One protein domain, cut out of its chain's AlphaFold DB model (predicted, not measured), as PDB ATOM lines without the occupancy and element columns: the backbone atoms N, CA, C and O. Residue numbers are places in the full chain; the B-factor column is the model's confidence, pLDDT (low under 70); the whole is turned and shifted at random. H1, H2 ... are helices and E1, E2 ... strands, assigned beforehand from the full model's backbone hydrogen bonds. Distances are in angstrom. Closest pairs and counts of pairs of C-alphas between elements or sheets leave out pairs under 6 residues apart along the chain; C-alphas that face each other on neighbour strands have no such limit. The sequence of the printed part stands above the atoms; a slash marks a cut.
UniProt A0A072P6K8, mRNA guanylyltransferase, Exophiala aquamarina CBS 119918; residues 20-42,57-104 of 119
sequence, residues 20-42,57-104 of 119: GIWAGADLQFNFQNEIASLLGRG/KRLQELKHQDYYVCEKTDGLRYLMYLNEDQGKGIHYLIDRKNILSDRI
ATOM      1  N   GLY A  20      26.847  -0.403  -3.121       78.50
ATOM      2  CA  GLY A  20      28.285  -0.630  -3.146       78.50
ATOM      3  C   GLY A  20      28.611  -2.118  -3.251       78.50
ATOM      4  O   GLY A  20      27.873  -2.971  -2.755       78.50
ATOM      5  N   ILE A  21      29.737  -2.422  -3.886       82.19
ATOM      6  CA  ILE A  21      30.229  -3.789  -4.059       82.19
ATOM      7  C   ILE A  21      31.596  -3.934  -3.409       82.19
ATOM      8  O   ILE A  21      32.349  -2.968  -3.271       82.19
ATOM      9  N   TRP A  22      31.926  -5.149  -2.989       82.75
ATOM     10  CA  TRP A  22      33.269  -5.428  -2.504       82.75
ATOM     11  C   TRP A  22      34.288  -5.193  -3.622       82.75
ATOM     12  O   TRP A  22      34.100  -5.639  -4.751       82.75
ATOM     13  N   ALA A  23      35.374  -4.498  -3.289       79.81
ATOM     14  CA  ALA A  23      36.389  -4.061  -4.245       79.81
ATOM     15  C   ALA A  23      37.245  -5.208  -4.828       79.81
ATOM     16  O   ALA A  23      37.993  -5.005  -5.779       79.81
ATOM     17  N   GLY A  24      37.161  -6.414  -4.259       83.38
ATOM     18  CA  GLY A  24      38.031  -7.536  -4.606       83.38
ATOM     19  C   GLY A  24      39.308  -7.583  -3.762       83.38
ATOM     20  O   GLY A  24      39.730  -6.591  -3.164       83.38
ATOM     21  N   ALA A  25      39.926  -8.764  -3.693       84.56
ATOM     22  CA  ALA A  25      41.051  -9.027  -2.792       84.56
ATOM     23  C   ALA A  25      42.304  -8.218  -3.157       84.56
ATOM     24  O   ALA A  25      42.948  -7.658  -2.270       84.56
ATOM     25  N   ASP A  26      42.619  -8.126  -4.449       85.62
ATOM     26  CA  ASP A  26      43.816  -7.435  -4.931       85.62
ATOM     27  C   ASP A  26      43.717  -5.927  -4.690       85.62
ATOM     28  O   ASP A  26      44.628  -5.318  -4.124       85.62
ATOM     29  N   LEU A  27      42.573  -5.331  -5.043       83.44
ATOM     30  CA  LEU A  27      42.328  -3.910  -4.818       83.44
ATOM     31  C   LEU A  27      42.306  -3.591  -3.321       83.44
ATOM     32  O   LEU A  27      42.950  -2.637  -2.894       83.44
ATOM     33  N   GLN A  28      41.659  -4.426  -2.502       87.81
ATOM     34  CA  GLN A  28      41.678  -4.271  -1.049       87.81
ATOM     35  C   GLN A  28      43.105  -4.315  -0.480       87.81
ATOM     36  O   GLN A  28      43.438  -3.505   0.386       87.81
ATOM     37  N   PHE A  29      43.953  -5.231  -0.952       89.06
ATOM     38  CA  PHE A  29      45.341  -5.341  -0.500       89.06
ATOM     39  C   PHE A  29      46.171  -4.110  -0.883       89.06
ATOM     40  O   PHE A  29      46.821  -3.518  -0.016       89.06
ATOM     41  N   ASN A  30      46.132  -3.713  -2.157       88.69
ATOM     42  CA  ASN A  30      46.871  -2.555  -2.663       88.69
ATOM     43  C   ASN A  30      46.461  -1.282  -1.928       88.69
ATOM     44  O   ASN A  30      47.303  -0.524  -1.452       88.69
ATOM     45  N   PHE A  31      45.160  -1.118  -1.737       86.75
ATOM     46  CA  PHE A  31      44.596   0.018  -1.043       86.75
ATOM     47  C   PHE A  31      44.996   0.088   0.437       86.75
ATOM     48  O   PHE A  31      45.337   1.147   0.958       86.75
ATOM     49  N   GLN A  32      45.003  -1.047   1.141       90.25
ATOM     50  CA  GLN A  32      45.472  -1.085   2.526       90.25
ATOM     51  C   GLN A  32      46.954  -0.696   2.649       90.25
ATOM     52  O   GLN A  32      47.334  -0.091   3.653       90.25
ATOM     53  N   ASN A  33      47.785  -1.016   1.650       91.69
ATOM     54  CA  ASN A  33      49.176  -0.555   1.597       91.69
ATOM     55  C   ASN A  33      49.263   0.950   1.344       91.69
ATOM     56  O   ASN A  33      50.049   1.631   1.997       91.69
ATOM     57  N   GLU A  34      48.446   1.464   0.428       89.62
ATOM     58  CA  GLU A  34      48.377   2.888   0.106       89.62
ATOM     59  C   GLU A  34      47.988   3.710   1.337       89.62
ATOM     60  O   GLU A  34      48.731   4.603   1.730       89.62
ATOM     61  N   ILE A  35      46.906   3.340   2.032       90.00
ATOM     62  CA  ILE A  35      46.512   3.970   3.301       90.00
ATOM     63  C   ILE A  35      47.634   3.903   4.333       90.00
ATOM     64  O   ILE A  35      47.893   4.887   5.027       90.00
ATOM     65  N   ALA A  36      48.275   2.742   4.484       91.88
ATOM     66  CA  ALA A  36      49.348   2.583   5.454       91.88
ATOM     67  C   ALA A  36      50.514   3.534   5.137       91.88
ATOM     68  O   ALA A  36      51.000   4.214   6.037       91.88
ATOM     69  N   SER A  37      50.885   3.653   3.860       92.56
ATOM     70  CA  SER A  37      51.904   4.588   3.377       92.56
ATOM     71  C   SER A  37      51.504   6.051   3.607       92.56
ATOM     72  O   SER A  37      52.259   6.800   4.224       92.56
ATOM     73  N   LEU A  38      50.283   6.437   3.213       90.50
ATOM     74  CA  LEU A  38      49.740   7.792   3.387       90.50
ATOM     75  C   LEU A  38      49.716   8.231   4.856       90.50
ATOM     76  O   LEU A  38      49.937   9.399   5.162       90.50
ATOM     77  N   LEU A  39      49.459   7.296   5.771       91.12
ATOM     78  CA  LEU A  39      49.437   7.550   7.211       91.12
ATOM     79  C   LEU A  39      50.798   7.339   7.894       91.12
ATOM     80  O   LEU A  39      50.879   7.480   9.113       91.12
ATOM     81  N   GLY A  40      51.849   6.963   7.155       92.75
ATOM     82  CA  GLY A  40      53.182   6.698   7.708       92.75
ATOM     83  C   GLY A  40      53.231   5.502   8.669       92.75
ATOM     84  O   GLY A  40      53.962   5.517   9.658       92.75
ATOM     85  N   ARG A  41      52.421   4.467   8.427       91.88
ATOM     86  CA  ARG A  41      52.261   3.294   9.299       91.88
ATOM     87  C   ARG A  41      52.816   2.029   8.648       91.88
ATOM     88  O   ARG A  41      52.557   1.749   7.489       91.88
ATOM     89  N   GLY A  42      53.464   1.177   9.445       88.44
ATOM     90  CA  GLY A  42      53.859  -0.176   9.017       88.44
ATOM     91  C   GLY A  42      52.726  -1.216   9.052       88.44
ATOM     92  O   GLY A  42      52.896  -2.339   8.587       88.44
ATOM     93  N   LYS A  57      37.407   6.982  36.148       85.12
ATOM     94  CA  LYS A  57      38.828   7.382  36.118       85.12
ATOM     95  C   LYS A  57      39.151   8.453  35.060       85.12
ATOM     96  O   LYS A  57      39.999   9.298  35.306       85.12
ATOM     97  N   ARG A  58      38.438   8.461  33.926       84.38
ATOM     98  CA  ARG A  58      38.615   9.418  32.819       84.38
ATOM     99  C   ARG A  58      38.018  10.799  33.124       84.38
ATOM    100  O   ARG A  58      38.386  11.766  32.475       84.38
ATOM    101  N   LEU A  59      37.159  10.926  34.144       87.50
ATOM    102  CA  LEU A  59      36.642  12.233  34.581       87.50
ATOM    103  C   LEU A  59      37.743  13.163  35.096       87.50
ATOM    104  O   LEU A  59      37.593  14.373  34.996       87.50
ATOM    105  N   GLN A  60      38.824  12.619  35.664       85.56
ATOM    106  CA  GLN A  60      39.952  13.454  36.085       85.56
ATOM    107  C   GLN A  60      40.734  13.973  34.876       85.56
ATOM    108  O   GLN A  60      41.135  15.127  34.873       85.56
ATOM    109  N   GLU A  61      40.877  13.173  33.816       85.69
ATOM    110  CA  GLU A  61      41.529  13.610  32.573       85.69
ATOM    111  C   GLU A  61      40.769  14.775  31.922       85.69
ATOM    112  O   GLU A  61      41.399  15.749  31.522       85.69
ATOM    113  N   LEU A  62      39.427  14.746  31.935       87.62
ATOM    114  CA  LEU A  62      38.588  15.856  31.450       87.62
ATOM    115  C   LEU A  62      38.829  17.188  32.178       87.62
ATOM    116  O   LEU A  62      38.494  18.239  31.648       87.62
ATOM    117  N   LYS A  63      39.353  17.161  33.410       87.62
ATOM    118  CA  LYS A  63      39.661  18.383  34.172       87.62
ATOM    119  C   LYS A  63      41.033  18.961  33.846       87.62
ATOM    120  O   LYS A  63      41.318  20.086  34.244       87.62
ATOM    121  N   HIS A  64      41.894  18.175  33.207       91.88
ATOM    122  CA  HIS A  64      43.301  18.510  32.997       91.88
ATOM    123  C   HIS A  64      43.674  18.642  31.517       91.88
ATOM    124  O   HIS A  64      44.803  19.022  31.221       91.88
ATOM    125  N   GLN A  65      42.761  18.324  30.597       91.19
ATOM    126  CA  GLN A  65      42.944  18.483  29.157       91.19
ATOM    127  C   GLN A  65      41.661  19.015  28.524       91.19
ATOM    128  O   GLN A  65      40.565  18.746  29.016       91.19
ATOM    129  N   ASP A  66      41.801  19.734  27.416       92.94
ATOM    130  CA  ASP A  66      40.663  20.232  26.653       92.94
ATOM    131  C   ASP A  66      40.049  19.107  25.811       92.94
ATOM    132  O   ASP A  66      40.747  18.392  25.087       92.94
ATOM    133  N   TYR A  67      38.726  18.957  25.887       91.94
ATOM    134  CA  TYR A  67      37.973  17.944  25.148       91.94
ATOM    135  C   TYR A  67      36.831  18.563  24.348       91.94
ATOM    136  O   TYR A  67      36.129  19.458  24.814       91.94
ATOM    137  N   TYR A  68      36.589  17.997  23.167       92.38
ATOM    138  CA  TYR A  68      35.394  18.253  22.369       92.38
ATOM    139  C   TYR A  68      34.328  17.191  22.659       92.38
ATOM    140  O   TYR A  68      34.650  16.017  22.856       92.38
ATOM    141  N   VAL A  69      33.054  17.592  22.654       91.69
ATOM    142  CA  VAL A  69      31.909  16.695  22.865       91.69
ATOM    143  C   VAL A  69      30.902  16.823  21.728       91.69
ATOM    144  O   VAL A  69      30.633  17.914  21.231       91.69
ATOM    145  N   CYS A  70      30.331  15.691  21.329       92.25
ATOM    146  CA  CYS A  70      29.197  15.604  20.419       92.25
ATOM    147  C   CYS A  70      28.279  14.448  20.841       92.25
ATOM    148  O   CYS A  70      28.669  13.583  21.631       92.25
ATOM    149  N   GLU A  71      27.050  14.436  20.330       94.00
ATOM    150  CA  GLU A  71      26.131  13.315  20.518       94.00
ATOM    151  C   GLU A  71      26.708  12.038  19.886       94.00
ATOM    152  O   GLU A  71      27.146  12.035  18.731       94.00
ATOM    153  N   LYS A  72      26.670  10.924  20.625       87.25
ATOM    154  CA  LYS A  72      26.943   9.612  20.039       87.25
ATOM    155  C   LYS A  72      25.696   9.131  19.303       87.25
ATOM    156  O   LYS A  72      24.762   8.638  19.929       87.25
ATOM    157  N   THR A  73      25.739   9.151  17.979       86.38
ATOM    158  CA  THR A  73      24.724   8.484  17.162       86.38
ATOM    159  C   THR A  73      24.890   6.958  17.226       86.38
ATOM    160  O   THR A  73      25.989   6.430  17.447       86.38
ATOM    161  N   ASP A  74      23.799   6.219  17.025       82.19
ATOM    162  CA  ASP A  74      23.840   4.761  16.816       82.19
ATOM    163  C   ASP A  74      24.024   4.395  15.332       82.19
ATOM    164  O   ASP A  74      23.546   3.382  14.830       82.19
ATOM    165  N   GLY A  75      24.681   5.288  14.589       83.06
ATOM    166  CA  GLY A  75      24.869   5.164  13.154       83.06
ATOM    167  C   GLY A  75      25.925   4.131  12.762       83.06
ATOM    168  O   GLY A  75      26.704   3.620  13.570       83.06
ATOM    169  N   LEU A  76      25.990   3.871  11.458       84.69
ATOM    170  CA  LEU A  76      27.046   3.057  10.876       84.69
ATOM    171  C   LEU A  76      28.321   3.884  10.707       84.69
ATOM    172  O   LEU A  76      28.283   5.029  10.258       84.69
ATOM    173  N   ARG A  77      29.462   3.279  11.026       85.00
ATOM    174  CA  ARG A  77      30.765   3.934  10.940       85.00
ATOM    175  C   ARG A  77      31.528   3.477   9.705       85.00
ATOM    176  O   ARG A  77      31.862   2.298   9.598       85.00
ATOM    177  N   TYR A  78      31.885   4.440   8.862       88.19
ATOM    178  CA  TYR A  78      32.757   4.244   7.711       88.19
ATOM    179  C   TYR A  78      33.828   5.328   7.660       88.19
ATOM    180  O   TYR A  78      33.609   6.450   8.117       88.19
ATOM    181  N   LEU A  79      34.975   4.988   7.088       89.75
ATOM    182  CA  LEU A  79      35.893   5.978   6.540       89.75
ATOM    183  C   LEU A  79      35.624   6.092   5.044       89.75
ATOM    184  O   LEU A  79      35.400   5.079   4.384       89.75
ATOM    185  N   MET A  80      35.642   7.318   4.533       88.88
ATOM    186  CA  MET A  80      35.512   7.588   3.108       88.88
ATOM    187  C   MET A  80      36.885   7.942   2.553       88.88
ATOM    188  O   MET A  80      37.541   8.844   3.073       88.88
ATOM    189  N   TYR A  81      37.305   7.235   1.510       85.38
ATOM    190  CA  TYR A  81      38.503   7.565   0.751       85.38
ATOM    191  C   TYR A  81      38.111   8.087  -0.621       85.38
ATOM    192  O   TYR A  81      37.283   7.484  -1.305       85.38
ATOM    193  N   LEU A  82      38.694   9.216  -1.000       86.50
ATOM    194  CA  LEU A  82      38.452   9.874  -2.274       86.50
ATOM    195  C   LEU A  82      39.699   9.696  -3.130       86.50
ATOM    196  O   LEU A  82      40.796  10.008  -2.675       86.50
ATOM    197  N   ASN A  83      39.516   9.201  -4.348       81.50
ATOM    198  CA  ASN A  83      40.579   9.072  -5.335       81.50
ATOM    199  C   ASN A  83      40.099   9.596  -6.694       81.50
ATOM    200  O   ASN A  83      38.916   9.894  -6.870       81.50
ATOM    201  N   GLU A  84      41.006   9.684  -7.654       83.75
ATOM    202  CA  GLU A  84      40.717  10.051  -9.032       83.75
ATOM    203  C   GLU A  84      41.349   9.030  -9.981       83.75
ATOM    204  O   GLU A  84      42.523   8.691  -9.848       83.75
ATOM    205  N   ASP A  85      40.573   8.560 -10.955       77.62
ATOM    206  CA  ASP A  85      41.078   7.785 -12.088       77.62
ATOM    207  C   ASP A  85      40.660   8.475 -13.385       77.62
ATOM    208  O   ASP A  85      39.470   8.665 -13.646       77.62
ATOM    209  N   GLN A  86      41.638   8.886 -14.193       81.75
ATOM    210  CA  GLN A  86      41.419   9.533 -15.496       81.75
ATOM    211  C   GLN A  86      40.416  10.706 -15.443       81.75
ATOM    212  O   GLN A  86      39.512  10.803 -16.277       81.75
ATOM    213  N   GLY A  87      40.533  11.589 -14.443       81.25
ATOM    214  CA  GLY A  87      39.626  12.731 -14.277       81.25
ATOM    215  C   GLY A  87      38.261  12.386 -13.677       81.25
ATOM    216  O   GLY A  87      37.394  13.256 -13.582       81.25
ATOM    217  N   LYS A  88      38.028  11.129 -13.275       78.81
ATOM    218  CA  LYS A  88      36.791  10.690 -12.621       78.81
ATOM    219  C   LYS A  88      37.036  10.460 -11.139       78.81
ATOM    220  O   LYS A  88      37.844   9.619 -10.757       78.81
ATOM    221  N   GLY A  89      36.277  11.169 -10.306       79.81
ATOM    222  CA  GLY A  89      36.266  10.936  -8.866       79.81
ATOM    223  C   GLY A  89      35.735   9.540  -8.531       79.81
ATOM    224  O   GLY A  89      34.651   9.155  -8.979       79.81
ATOM    225  N   ILE A  90      36.494   8.805  -7.725       80.88
ATOM    226  CA  ILE A  90      36.132   7.504  -7.162       80.88
ATOM    227  C   ILE A  90      36.024   7.647  -5.644       80.88
ATOM    228  O   ILE A  90      36.794   8.369  -5.003       80.88
ATOM    229  N   HIS A  91      35.037   6.970  -5.057       84.44
ATOM    230  CA  HIS A  91      34.759   7.036  -3.629       84.44
ATOM    231  C   HIS A  91      34.659   5.635  -3.051       84.44
ATOM    232  O   HIS A  91      33.767   4.867  -3.411       84.44
ATOM    233  N   TYR A  92      35.523   5.346  -2.089       85.44
ATOM    234  CA  TYR A  92      35.523   4.076  -1.386       85.44
ATOM    235  C   TYR A  92      35.029   4.244   0.044       85.44
ATOM    236  O   TYR A  92      35.344   5.228   0.719       85.44
ATOM    237  N   LEU A  93      34.289   3.247   0.523       88.31
ATOM    238  CA  LEU A  93      33.849   3.144   1.908       88.31
ATOM    239  C   LEU A  93      34.583   1.999   2.600       88.31
ATOM    240  O   LEU A  93      34.633   0.877   2.095       88.31
ATOM    241  N   ILE A  94      35.123   2.286   3.782       88.69
ATOM    242  CA  ILE A  94      35.869   1.329   4.603       88.69
ATOM    243  C   ILE A  94      35.121   1.135   5.912       88.69
ATOM    244  O   ILE A  94      34.947   2.086   6.679       88.69
ATOM    245  N   ASP A  95      34.687  -0.091   6.176       88.06
ATOM    246  CA  ASP A  95      34.008  -0.433   7.422       88.06
ATOM    247  C   ASP A  95      34.994  -0.722   8.573       88.06
ATOM    248  O   ASP A  95      36.212  -0.805   8.400       88.06
ATOM    249  N   ARG A  96      34.460  -0.945   9.780       85.00
ATOM    250  CA  ARG A  96      35.260  -1.300  10.970       85.00
ATOM    251  C   ARG A  96      36.044  -2.615  10.846       85.00
ATOM    252  O   ARG A  96      36.945  -2.848  11.646       85.00
ATOM    253  N   LYS A  97      35.676  -3.491   9.905       86.69
ATOM    254  CA  LYS A  97      36.363  -4.759   9.617       86.69
ATOM    255  C   LYS A  97      37.472  -4.573   8.574       86.69
ATOM    256  O   LYS A  97      38.105  -5.555   8.197       86.69
ATOM    257  N   ASN A  98      37.736  -3.332   8.154       86.88
ATOM    258  CA  ASN A  98      38.718  -2.980   7.134       86.88
ATOM    259  C   ASN A  98      38.378  -3.546   5.744       86.88
ATOM    260  O   ASN A  98      39.278  -3.863   4.957       86.88
ATOM    261  N   ILE A  99      37.081  -3.713   5.463       84.88
ATOM    262  CA  ILE A  99      36.579  -4.171   4.169       84.88
ATOM    263  C   ILE A  99      36.380  -2.960   3.270       84.88
ATOM    264  O   ILE A  99      35.629  -2.042   3.604       84.88
ATOM    265  N   LEU A 100      37.065  -2.981   2.127       85.25
ATOM    266  CA  LEU A 100      36.952  -1.955   1.104       85.25
ATOM    267  C   LEU A 100      35.746  -2.242   0.214       85.25
ATOM    268  O   LEU A 100      35.659  -3.310  -0.396       85.25
ATOM    269  N   SER A 101      34.834  -1.281   0.143       85.44
ATOM    270  CA  SER A 101      33.699  -1.324  -0.772       85.44
ATOM    271  C   SER A 101      33.779  -0.150  -1.732       85.44
ATOM    272  O   SER A 101      33.948   0.993  -1.299       85.44
ATOM    273  N   ASP A 102      33.671  -0.443  -3.020       77.81
ATOM    274  CA  ASP A 102      33.607   0.566  -4.063       77.81
ATOM    275  C   ASP A 102      32.157   1.008  -4.252       77.81
ATOM    276  O   ASP A 102      31.231   0.187  -4.293       77.81
ATOM    277  N   ARG A 103      31.955   2.319  -4.374       64.19
ATOM    278  CA  ARG A 103      30.734   2.822  -4.982       64.19
ATOM    279  C   ARG A 103      31.000   2.822  -6.478       64.19
ATOM    280  O   ARG A 103      31.681   3.722  -6.963       64.19
ATOM    281  N   ILE A 104      30.397   1.860  -7.186       56.50
ATOM    282  CA  ILE A 104      30.296   1.878  -8.650       56.50
ATOM    283  C   ILE A 104      29.975   3.320  -9.044       56.50
ATOM    284  O   ILE A 104      28.981   3.878  -8.567       56.50
TER     285      ILE A 104
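What this domain is: This is residues 20 to 42 and 57 to 104 of the 119 residues of the protein "mRNA guanylyltransferase" of Exophiala aquamarina CBS 119918 (UniProt A0A072P6K8). A small meander of three strands, E1, E2 and E3, each the antiparallel neighbour of the one before, has helix H1 crossing one face, and a long thin arm, residues 57 to 75, sticks far out from this body with the short helix H2 at its far end. The E1 to E2 hairpin's tip, residues 84 to 89, also sticks out. The 71 printed residues include H1, H2, E1, E2 and E3 in chain order, a mixed class. The whole is only just extended, close to loose, with a radius of gyration of the C-alphas of 17.0 A and spans of 50 by 29 by 25 A.

Where its parts are: Find C-alpha 78 at (32.757, 4.244, 7.711); E1 runs from there to residue 85, 21.8 A. E2, residues 88 to 95, returns over 23.1 A, and E3 is residues 100 to 102. H1, residues 25 to 38, begins at (41.051, -9.027, -2.792) and runs 19.9 A. Look for H2, residues 58 to 61, at C-alpha 58, (38.615, 9.418, 32.819).

How they stand to each other: In the hairpin E1 and E2, see N 81 and O 92, 2.9 A apart; in the hairpin E2 and E3, N 93 and O 101, 2.9 A. Residues 21 to 22 pair antiparallel with 101 to 102 of E3. H1 is on the sheet, over E3 and only just over E2, with 3 C-alphas, and runs across the strands, at 72 degrees to E3 on the local plane; the closest C-alphas of H1 and E3, Gln 28 and Leu 100, are 5.7 A apart. H2 is not on the sheet and is apart from H1. Every O i to N i+4 pair in H1 is within hydrogen-bond range; H2 is too short for one.

The domain as a whole: The farthest C-alphas, Gln 60 and Gln 86, are 51.8 A apart. Residues 43 to 56 are not printed, a gap of 31.9 A between C-alphas 42 and 57. The link H2 to E1 is long, 16 residues. Look at residues 103 to 104 for pLDDT under 70.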